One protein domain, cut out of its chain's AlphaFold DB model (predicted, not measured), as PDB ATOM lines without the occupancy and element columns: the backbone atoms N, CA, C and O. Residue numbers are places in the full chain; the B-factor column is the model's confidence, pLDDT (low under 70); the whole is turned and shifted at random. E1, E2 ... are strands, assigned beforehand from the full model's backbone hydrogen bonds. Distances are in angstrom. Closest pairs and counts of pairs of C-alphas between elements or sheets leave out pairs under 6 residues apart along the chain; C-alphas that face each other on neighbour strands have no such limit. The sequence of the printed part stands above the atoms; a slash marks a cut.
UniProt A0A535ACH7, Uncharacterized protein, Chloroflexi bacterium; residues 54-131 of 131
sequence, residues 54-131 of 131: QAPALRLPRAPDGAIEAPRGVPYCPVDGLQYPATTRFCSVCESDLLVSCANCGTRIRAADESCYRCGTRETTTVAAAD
ATOM      1  N   GLN A  54     -14.231 248.647 -12.106       54.22
ATOM      2  CA  GLN A  54     -15.617 248.694 -12.544       54.22
ATOM      3  C   GLN A  54     -15.672 249.712 -13.694       54.22
ATOM      4  O   GLN A  54     -15.722 250.922 -13.489       54.22
ATOM      5  N   ALA A  55     -15.574 249.209 -14.920       55.38
ATOM      6  CA  ALA A  55     -15.807 249.954 -16.149       55.38
ATOM      7  C   ALA A  55     -17.334 250.069 -16.391       55.38
ATOM      8  O   ALA A  55     -18.069 249.169 -15.983       55.38
ATOM      9  N   PRO A  56     -17.835 251.127 -17.065       54.81
ATOM     10  CA  PRO A  56     -17.124 251.892 -18.075       54.81
ATOM     11  C   PRO A  56     -16.891 253.349 -17.700       54.81
ATOM     12  O   PRO A  56     -17.777 254.078 -17.261       54.81
ATOM     13  N   ALA A  57     -15.678 253.778 -18.018       61.19
ATOM     14  CA  ALA A  57     -15.374 255.166 -18.206       61.19
ATOM     15  C   ALA A  57     -16.196 255.730 -19.367       61.19
ATOM     16  O   ALA A  57     -15.928 255.447 -20.538       61.19
ATOM     17  N   LEU A  58     -17.220 256.517 -19.041       74.12
ATOM     18  CA  LEU A  58     -17.933 257.297 -20.039       74.12
ATOM     19  C   LEU A  58     -16.918 258.241 -20.698       74.12
ATOM     20  O   LEU A  58     -16.201 258.969 -20.007       74.12
ATOM     21  N   ARG A  59     -16.832 258.218 -22.033       79.94
ATOM     22  CA  ARG A  59     -16.070 259.240 -22.754       79.94
ATOM     23  C   ARG A  59     -16.795 260.568 -22.611       79.94
ATOM     24  O   ARG A  59     -17.949 260.696 -23.014       79.94
ATOM     25  N   LEU A  60     -16.102 261.536 -22.036       83.19
ATOM     26  CA  LEU A  60     -16.594 262.889 -21.879       83.19
ATOM     27  C   LEU A  60     -16.506 263.634 -23.217       83.19
ATOM     28  O   LEU A  60     -15.564 263.410 -23.988       83.19
ATOM     29  N   PRO A  61     -17.472 264.521 -23.503       82.00
ATOM     30  CA  PRO A  61     -17.394 265.388 -24.663       82.00
ATOM     31  C   PRO A  61     -16.168 266.300 -24.559       82.00
ATOM     32  O   PRO A  61     -15.759 266.740 -23.478       82.00
ATOM     33  N   ARG A  62     -15.559 266.560 -25.713       84.50
ATOM     34  CA  ARG A  62     -14.428 267.473 -25.851       84.50
ATOM     35  C   ARG A  62     -14.932 268.738 -26.535       84.50
ATOM     36  O   ARG A  62     -15.532 268.660 -27.608       84.50
ATOM     37  N   ALA A  63     -14.709 269.875 -25.896       81.31
ATOM     38  CA  ALA A  63     -15.017 271.184 -26.430       81.31
ATOM     39  C   ALA A  63     -14.162 271.482 -27.684       81.31
ATOM     40  O   ALA A  63     -13.134 270.832 -27.913       81.31
ATOM     41  N   PRO A  64     -14.568 272.456 -28.521       76.88
ATOM     42  CA  PRO A  64     -13.889 272.776 -29.782       76.88
ATOM     43  C   PRO A  64     -12.435 273.242 -29.614       76.88
ATOM     44  O   PRO A  64     -11.637 273.133 -30.541       76.88
ATOM     45  N   ASP A  65     -12.094 273.755 -28.435       81.31
ATOM     46  CA  ASP A  65     -10.748 274.162 -28.020       81.31
ATOM     47  C   ASP A  65      -9.877 272.980 -27.545       81.31
ATOM     48  O   ASP A  65      -8.711 273.161 -27.192       81.31
ATOM     49  N   GLY A  66     -10.428 271.763 -27.536       75.19
ATOM     50  CA  GLY A  66      -9.764 270.550 -27.071       75.19
ATOM     51  C   GLY A  66      -9.913 270.287 -25.569       75.19
ATOM     52  O   GLY A  66      -9.443 269.244 -25.099       75.19
ATOM     53  N   ALA A  67     -10.573 271.172 -24.813       78.44
ATOM     54  CA  ALA A  67     -10.810 270.969 -23.388       78.44
ATOM     55  C   ALA A  67     -11.855 269.867 -23.152       78.44
ATOM     56  O   ALA A  67     -12.818 269.731 -23.898       78.44
ATOM     57  N   ILE A  68     -11.680 269.055 -22.109       82.56
ATOM     58  CA  ILE A  68     -12.678 268.045 -21.734       82.56
ATOM     59  C   ILE A  68     -13.746 268.709 -20.866       82.56
ATOM     60  O   ILE A  68     -13.434 269.287 -19.821       82.56
ATOM     61  N   GLU A  69     -15.004 268.606 -21.286       81.75
ATOM     62  CA  GLU A  69     -16.151 269.097 -20.526       81.75
ATOM     63  C   GLU A  69     -16.556 268.048 -19.487       81.75
ATOM     64  O   GLU A  69     -17.393 267.177 -19.721       81.75
ATOM     65  N   ALA A  70     -15.911 268.112 -18.323       79.19
ATOM     66  CA  ALA A  70     -16.203 267.234 -17.199       79.19
ATOM     67  C   ALA A  70     -17.178 267.888 -16.201       79.19
ATOM     68  O   ALA A  70     -16.953 269.034 -15.790       79.19
ATOM     69  N   PRO A  71     -18.220 267.165 -15.742       79.44
ATOM     70  CA  PRO A  71     -19.030 267.585 -14.604       79.44
ATOM     71  C   PRO A  71     -18.180 267.820 -13.348       79.44
ATOM     72  O   PRO A  71     -17.143 267.186 -13.138       79.44
ATOM     73  N   ARG A  72     -18.631 268.729 -12.479       83.94
ATOM     74  CA  ARG A  72     -17.961 268.987 -11.197       83.94
ATOM     75  C   ARG A  72     -18.062 267.774 -10.273       83.94
ATOM     76  O   ARG A  72     -19.068 267.075 -10.282       83.94
ATOM     77  N   GLY A  73     -17.023 267.551  -9.475       80.50
ATOM     78  CA  GLY A  73     -16.931 266.451  -8.516       80.50
ATOM     79  C   GLY A  73     -16.652 265.081  -9.136       80.50
ATOM     80  O   GLY A  73     -16.525 264.114  -8.391       80.50
ATOM     81  N   VAL A  74     -16.533 264.976 -10.466       84.88
ATOM     82  CA  VAL A  74     -16.271 263.692 -11.124       84.88
ATOM     83  C   VAL A  74     -14.840 263.631 -11.668       84.88
ATOM     84  O   VAL A  74     -14.465 264.502 -12.461       84.88
ATOM     85  N   PRO A  75     -14.032 262.626 -11.273       87.69
ATOM     86  CA  PRO A  75     -12.698 262.437 -11.823       87.69
ATOM     87  C   PRO A  75     -12.723 262.067 -13.303       87.69
ATOM     88  O   PRO A  75     -13.565 261.290 -13.763       87.69
ATOM     89  N   TYR A  76     -11.754 262.586 -14.050       87.81
ATOM     90  CA  TYR A  76     -11.559 262.263 -15.453       87.81
ATOM     91  C   TYR A  76     -10.085 262.280 -15.857       87.81
ATOM     92  O   TYR A  76      -9.257 262.978 -15.268       87.81
ATOM     93  N   CYS A  77      -9.752 261.515 -16.893       88.50
ATOM     94  CA  CYS A  77      -8.426 261.529 -17.493       88.50
ATOM     95  C   CYS A  77      -8.313 262.696 -18.492       88.50
ATOM     96  O   CYS A  77      -9.099 262.745 -19.444       88.50
ATOM     97  N   PRO A  78      -7.334 263.609 -18.340       86.75
ATOM     98  CA  PRO A  78      -7.150 264.732 -19.263       86.75
ATOM     99  C   PRO A  78      -6.670 264.308 -20.661       86.75
ATOM    100  O   PRO A  78      -6.856 265.050 -21.625       86.75
ATOM    101  N   VAL A  79      -6.062 263.124 -20.783       86.50
ATOM    102  CA  VAL A  79      -5.508 262.603 -22.041       86.50
ATOM    103  C   VAL A  79      -6.596 261.884 -22.840       86.50
ATOM    104  O   VAL A  79      -6.968 262.323 -23.933       86.50
ATOM    105  N   ASP A  80      -7.162 260.828 -22.251       83.44
ATOM    106  CA  ASP A  80      -8.107 259.925 -22.919       83.44
ATOM    107  C   ASP A  80      -9.563 260.415 -22.887       83.44
ATOM    108  O   ASP A  80     -10.406 259.892 -23.620       83.44
ATOM    109  N   GLY A  81      -9.882 261.409 -22.046       86.69
ATOM    110  CA  GLY A  81     -11.250 261.922 -21.889       86.69
ATOM    111  C   GLY A  81     -12.197 260.942 -21.202       86.69
ATOM    112  O   GLY A  81     -13.399 260.967 -21.442       86.69
ATOM    113  N   LEU A  82     -11.653 260.046 -20.384       86.75
ATOM    114  CA  LEU A  82     -12.377 258.973 -19.713       86.75
ATOM    115  C   LEU A  82     -12.818 259.419 -18.317       86.75
ATOM    116  O   LEU A  82     -11.991 259.901 -17.546       86.75
ATOM    117  N   GLN A  83     -14.100 259.261 -18.000       86.38
ATOM    118  CA  GLN A  83     -14.650 259.478 -16.661       86.38
ATOM    119  C   GLN A  83     -14.335 258.292 -15.743       86.38
ATOM    120  O   GLN A  83     -14.371 257.154 -16.189       86.38
ATOM    121  N   TYR A  84     -14.076 258.525 -14.462       81.06
ATOM    122  CA  TYR A  84     -13.826 257.459 -13.490       81.06
ATOM    123  C   TYR A  84     -14.689 257.638 -12.238       81.06
ATOM    124  O   TYR A  84     -15.126 258.758 -11.952       81.06
ATOM    125  N   PRO A  85     -14.957 256.560 -11.476       79.50
ATOM    126  CA  PRO A  85     -15.604 256.693 -10.182       79.50
ATOM    127  C   PRO A  85     -14.703 257.482  -9.231       79.50
ATOM    128  O   PRO A  85     -13.477 257.487  -9.354       79.50
ATOM    129  N   ALA A  86     -15.331 258.130  -8.254       75.56
ATOM    130  CA  ALA A  86     -14.670 259.076  -7.369       75.56
ATOM    131  C   ALA A  86     -13.451 258.465  -6.635       75.56
ATOM    132  O   ALA A  86     -12.470 259.157  -6.381       75.56
ATOM    133  N   THR A  87     -13.472 257.160  -6.344       74.44
ATOM    134  CA  THR A  87     -12.399 256.432  -5.640       74.44
ATOM    135  C   THR A  87     -11.126 256.218  -6.461       74.44
ATOM    136  O   THR A  87     -10.085 255.888  -5.894       74.44
ATOM    137  N   THR A  88     -11.176 256.401  -7.783       78.88
ATOM    138  CA  THR A  88     -10.028 256.143  -8.659       78.88
ATOM    139  C   THR A  88      -9.101 257.354  -8.719       78.88
ATOM    140  O   THR A  88      -9.552 258.489  -8.860       78.88
ATOM    141  N   ARG A  89      -7.786 257.109  -8.654       82.94
ATOM    142  CA  ARG A  89      -6.750 258.160  -8.694       82.94
ATOM    143  C   ARG A  89      -5.975 258.231 -10.014       82.94
ATOM    144  O   ARG A  89      -5.491 259.302 -10.368       82.94
ATOM    145  N   PHE A  90      -5.905 257.121 -10.748       84.62
ATOM    146  CA  PHE A  90      -5.093 256.971 -11.958       84.62
ATOM    147  C   PHE A  90      -5.922 256.454 -13.133       84.62
ATOM    148  O   PHE A  90      -6.884 255.708 -12.947       84.62
ATOM    149  N   CYS A  91      -5.541 256.834 -14.351       84.31
ATOM    150  CA  CYS A  91      -6.135 256.287 -15.568       84.31
ATOM    151  C   CYS A  91      -5.667 254.843 -15.793       84.31
ATOM    152  O   CYS A  91      -4.470 254.575 -15.753       84.31
ATOM    153  N   SER A  92      -6.579 253.922 -16.113       82.06
ATOM    154  CA  SER A  92      -6.224 252.528 -16.426       82.06
ATOM    155  C   SER A  92      -5.638 252.332 -17.831       82.06
ATOM    156  O   SER A  92      -5.207 251.231 -18.158       82.06
ATOM    157  N   VAL A  93      -5.644 253.374 -18.672       83.31
ATOM    158  CA  VAL A  93      -5.179 253.317 -20.069       83.31
ATOM    159  C   VAL A  93      -3.803 253.957 -20.233       83.31
ATOM    160  O   VAL A  93      -2.897 253.329 -20.769       83.31
ATOM    161  N   CYS A  94      -3.642 255.201 -19.780       85.12
ATOM    162  CA  CYS A  94      -2.400 255.967 -19.931       85.12
ATOM    163  C   CYS A  94      -1.626 256.177 -18.624       85.12
ATOM    164  O   CYS A  94      -0.620 256.882 -18.633       85.12
ATOM    165  N   GLU A  95      -2.113 255.630 -17.503       84.94
ATOM    166  CA  GLU A  95      -1.491 255.731 -16.172       84.94
ATOM    167  C   GLU A  95      -1.295 257.171 -15.655       84.94
ATOM    168  O   GLU A  95      -0.635 257.399 -14.644       84.94
ATOM    169  N   SER A  96      -1.909 258.166 -16.303       84.50
ATOM    170  CA  SER A  96      -1.852 259.555 -15.854       84.50
ATOM    171  C   SER A  96      -2.694 259.779 -14.595       84.50
ATOM    172  O   SER A  96      -3.757 259.170 -14.434       84.50
ATOM    173  N   ASP A  97      -2.299 260.758 -13.779       87.94
ATOM    174  CA  ASP A  97      -3.139 261.288 -12.700       87.94
ATOM    175  C   ASP A  97      -4.500 261.757 -13.243       87.94
ATOM    176  O   ASP A  97      -4.582 262.440 -14.274       87.94
ATOM    177  N   LEU A  98      -5.576 261.412 -12.534       88.06
ATOM    178  CA  LEU A  98      -6.912 261.914 -12.843       88.06
ATOM    179  C   LEU A  98      -7.088 263.340 -12.312       88.06
ATOM    180  O   LEU A  98      -6.588 263.698 -11.241       88.06
ATOM    181  N   LEU A  99      -7.840 264.150 -13.053       89.62
ATOM    182  CA  LEU A  99      -8.241 265.490 -12.638       89.62
ATOM    183  C   LEU A  99      -9.696 265.486 -12.190       89.62
ATOM    184  O   LEU A  99     -10.524 264.762 -12.736       89.62
ATOM    185  N   VAL A 100     -10.021 266.342 -11.232       89.00
ATOM    186  CA  VAL A 100     -11.394 266.590 -10.794       89.00
ATOM    187  C   VAL A 100     -11.615 268.091 -10.665       89.00
ATOM    188  O   VAL A 100     -10.739 268.841 -10.231       89.00
ATOM    189  N   SER A 101     -12.787 268.557 -11.081       89.19
ATOM    190  CA  SER A 101     -13.206 269.937 -10.850       89.19
ATOM    191  C   SER A 101     -13.892 270.010  -9.488       89.19
ATOM    192  O   SER A 101     -14.958 269.423  -9.333       89.19
ATOM    193  N   CYS A 102     -13.302 270.727  -8.527       86.88
ATOM    194  CA  CYS A 102     -13.820 270.910  -7.166       86.88
ATOM    195  C   CYS A 102     -15.330 271.194  -7.171       86.88
ATOM    196  O   CYS A 102     -15.789 272.108  -7.872       86.88
ATOM    197  N   ALA A 103     -16.099 270.435  -6.385       84.56
ATOM    198  CA  ALA A 103     -17.557 270.558  -6.360       84.56
ATOM    199  C   ALA A 103     -18.012 271.964  -5.926       84.56
ATOM    200  O   ALA A 103     -18.971 272.510  -6.473       84.56
ATOM    201  N   ASN A 104     -17.264 272.577  -5.004       85.38
ATOM    202  CA  ASN A 104     -17.572 273.889  -4.445       85.38
ATOM    203  C   ASN A 104     -17.139 275.044  -5.372       85.38
ATOM    204  O   ASN A 104     -17.964 275.795  -5.890       85.38
ATOM    205  N   CYS A 105     -15.835 275.181  -5.637       86.69
ATOM    206  CA  CYS A 105     -15.293 276.344  -6.354       86.69
ATOM    207  C   CYS A 105     -15.011 276.113  -7.848       86.69
ATOM    208  O   CYS A 105     -14.643 277.055  -8.547       86.69
ATOM    209  N   GLY A 106     -15.151 274.883  -8.358       86.06
ATOM    210  CA  GLY A 106     -14.916 274.551  -9.770       86.06
ATOM    211  C   GLY A 106     -13.447 274.572 -10.207       86.06
ATOM    212  O   GLY A 106     -13.160 274.457 -11.395       86.06
ATOM    213  N   THR A 107     -12.508 274.726  -9.272       88.31
ATOM    214  CA  THR A 107     -11.069 274.680  -9.574       88.31
ATOM    215  C   THR A 107     -10.651 273.256  -9.915       88.31
ATOM    216  O   THR A 107     -11.069 272.319  -9.237       88.31
ATOM    217  N   ARG A 108      -9.826 273.088 -10.953       88.88
ATOM    218  CA  ARG A 108      -9.278 271.780 -11.328       88.88
ATOM    219  C   ARG A 108      -8.159 271.398 -10.365       88.88
ATOM    220  O   ARG A 108      -7.212 272.163 -10.201       88.88
ATOM    221  N   ILE A 109      -8.273 270.226  -9.763       89.56
ATOM    222  CA  ILE A 109      -7.299 269.654  -8.830       89.56
ATOM    223  C   ILE A 109      -7.003 268.201  -9.225       89.56
ATOM    224  O   ILE A 109      -7.691 267.654 -10.097       89.56
ATOM    225  N   ARG A 110      -6.001 267.564  -8.610       88.56
ATOM    226  CA  ARG A 110      -5.765 266.131  -8.829       88.56
ATOM    227  C   ARG A 110      -6.750 265.327  -7.988       88.56
ATOM    228  O   ARG A 110      -7.021 265.678  -6.847       88.56
ATOM    229  N   ALA A 111      -7.241 264.212  -8.519       85.12
ATOM    230  CA  ALA A 111      -8.101 263.292  -7.768       85.12
ATOM    231  C   ALA A 111      -7.373 262.630  -6.577       85.12
ATOM    232  O   ALA A 111      -8.009 262.086  -5.681       85.12
ATOM    233  N   ALA A 112      -6.036 262.673  -6.563       83.00
ATOM    234  CA  ALA A 112      -5.222 262.232  -5.436       83.00
ATOM    235  C   ALA A 112      -5.176 263.249  -4.275       83.00
ATOM    236  O   ALA A 112      -4.776 262.872  -3.173       83.00
ATOM    237  N   ASP A 113      -5.569 264.507  -4.503       84.12
ATOM    238  CA  ASP A 113      -5.537 265.552  -3.480       84.12
ATOM    239  C   ASP A 113      -6.726 265.387  -2.517       84.12
ATOM    240  O   ASP A 113      -7.880 265.345  -2.936       84.12
ATOM    241  N   GLU A 114      -6.474 265.356  -1.205       82.19
ATOM    242  CA  GLU A 114      -7.546 265.212  -0.200       82.19
ATOM    243  C   GLU A 114      -8.449 266.454  -0.081       82.19
ATOM    244  O   GLU A 114      -9.543 266.406   0.492       82.19
ATOM    245  N   SER A 115      -7.975 267.605  -0.557       84.75
ATOM    246  CA  SER A 115      -8.687 268.876  -0.449       84.75
ATOM    247  C   SER A 115      -8.333 269.819  -1.586       84.75
ATOM    248  O   SER A 115      -7.229 269.795  -2.131       84.75
ATOM    249  N   CYS A 116      -9.276 270.691  -1.932       87.81
ATOM    250  CA  CYS A 116      -9.030 271.721  -2.921       87.81
ATOM    251  C   CYS A 116      -8.063 272.778  -2.368       87.81
ATOM    252  O   CYS A 116      -8.393 273.488  -1.416       87.81
ATOM    253  N   TYR A 117      -6.925 272.973  -3.038       87.00
ATOM    254  CA  TYR A 117      -5.925 273.983  -2.665       87.00
ATOM    255  C   TYR A 117      -6.450 275.430  -2.687       87.00
ATOM    256  O   TYR A 117      -5.818 276.322  -2.126       87.00
ATOM    257  N   ARG A 118      -7.587 275.695  -3.350       87.75
ATOM    258  CA  ARG A 118      -8.149 277.047  -3.482       87.75
ATOM    259  C   ARG A 118      -9.180 277.393  -2.412       87.75
ATOM    260  O   ARG A 118      -9.184 278.523  -1.937       87.75
ATOM    261  N   CYS A 119     -10.085 276.474  -2.076       87.62
ATOM    262  CA  CYS A 119     -11.187 276.746  -1.142       87.62
ATOM    263  C   CYS A 119     -11.146 275.899   0.134       87.62
ATOM    264  O   CYS A 119     -12.016 276.060   0.984       87.62
ATOM    265  N   GLY A 120     -10.177 274.988   0.270       83.62
ATOM    266  CA  GLY A 120     -10.009 274.137   1.451       83.62
ATOM    267  C   GLY A 120     -11.107 273.088   1.644       83.62
ATOM    268  O   GLY A 120     -11.084 272.353   2.627       83.62
ATOM    269  N   THR A 121     -12.073 272.999   0.725       84.75
ATOM    270  CA  THR A 121     -13.107 271.964   0.758       84.75
ATOM    271  C   THR A 121     -12.430 270.606   0.621       84.75
ATOM    272  O   THR A 121     -11.648 270.398  -0.308       84.75
ATOM    273  N   ARG A 122     -12.695 269.701   1.572       75.81
ATOM    274  CA  ARG A 122     -12.271 268.307   1.454       75.81
ATOM    275  C   ARG A 122     -13.038 267.699   0.295       75.81
ATOM    276  O   ARG A 122     -14.249 267.523   0.376       75.81
ATOM    277  N   GLU A 123     -12.316 267.374  -0.761       65.00
ATOM    278  CA  GLU A 123     -12.828 266.567  -1.863       65.00
ATOM    279  C   GLU A 123     -12.583 265.100  -1.489       65.00
ATOM    280  O   GLU A 123     -12.065 264.305  -2.264       65.00
ATOM    281  N   THR A 124     -12.930 264.724  -0.252       51.66
ATOM    282  CA  THR A 124     -13.218 263.326   0.035       51.66
ATOM    283  C   THR A 124     -14.462 263.039  -0.776       51.66
ATOM    284  O   THR A 124     -15.543 263.457  -0.373       51.66
ATOM    285  N   THR A 125     -14.297 262.449  -1.957       52.62
ATOM    286  CA  THR A 125     -15.008 261.226  -2.335       52.62
ATOM    287  C   THR A 125     -16.111 260.874  -1.342       52.62
ATOM    288  O   THR A 125     -15.963 259.985  -0.505       52.62
ATOM    289  N   THR A 126     -17.214 261.616  -1.373       38.00
ATOM    290  CA  THR A 126     -18.389 261.285  -0.593       38.00
ATOM    291  C   THR A 126     -18.997 260.108  -1.324       38.00
ATOM    292  O   THR A 126     -19.841 260.248  -2.205       38.00
ATOM    293  N   VAL A 127     -18.530 258.911  -0.964       42.97
ATOM    294  CA  VAL A 127     -19.420 257.762  -0.928       42.97
ATOM    295  C   VAL A 127     -20.540 258.209  -0.001       42.97
ATOM    296  O   VAL A 127     -20.398 258.222   1.220       42.97
ATOM    297  N   ALA A 128     -21.628 258.682  -0.603       36.69
ATOM    298  CA  ALA A 128     -22.926 258.522   0.000       36.69
ATOM    299  C   ALA A 128     -23.023 257.027   0.310       36.69
ATOM    300  O   ALA A 128     -23.154 256.202  -0.595       36.69
ATOM    301  N   ALA A 129     -22.835 256.685   1.582       36.38
ATOM    302  CA  ALA A 129     -23.405 255.482   2.136       36.38
ATOM    303  C   ALA A 129     -24.909 255.612   1.879       36.38
ATOM    304  O   ALA A 129     -25.586 256.404   2.529       36.38
ATOM    305  N   ALA A 130     -25.373 254.972   0.810       32.53
ATOM    306  CA  ALA A 130     -26.778 254.692   0.624       32.53
ATOM    307  C   ALA A 130     -27.065 253.434   1.447       32.53
ATOM    308  O   ALA A 130     -26.338 252.445   1.321       32.53
ATOM    309  N   ASP A 131     -28.048 253.572   2.329       32.28
ATOM    310  CA  ASP A 131     -28.555 252.578   3.276       32.28
ATOM    311  C   ASP A 131     -28.970 251.241   2.633       32.28
ATOM    312  O   ASP A 131     -29.427 251.244   1.463       32.28
TER     313      ASP A 131
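What this domain is: This is residues 54 to 131 of the 131 residues of an uncharacterized protein of Chloroflexi bacterium (UniProt A0A535ACH7). With little regular structure, the domain is a body of winding loops with one tiny hairpin, E1 and E2, and a tail running out to Asp 131. The long first stretch, residues 54 to 98, winds back and forth before the hairpin. The 78 printed residues have no named helix and two named strands, E1 then E2, antiparallel; the class is all strand, but named elements hold only 6 residues. The whole is compact, with a radius of gyration of the C-alphas of 12.3 A and spans of 32 by 29 by 21 A.

How they stand to each other: E1, residues 99 to 101, and E2, residues 108 to 110, form an antiparallel hairpin at 141 degrees between their directions. C-alphas 101 and 108 face each other at 4.4 A. N 100 and O 109 are within hydrogen-bond range at 2.9 A, as are N 109 and O 100 at 2.9 A.

Where its parts are: E1 begins at C-alpha 99 (-8.241, 265.490, -12.638) and measures 6.9 A. E2 measures 7.1 A and ends at C-alpha 110 (-5.765, 266.131, -8.829).

The domain as a whole: The C-alphas farthest apart, of Asp 65 and Asp 131, are 42.0 A apart. The printed part has no cut, and the E1 to E2 link is short. Residues 54 to 57 and 123 to 131 have pLDDT under 70.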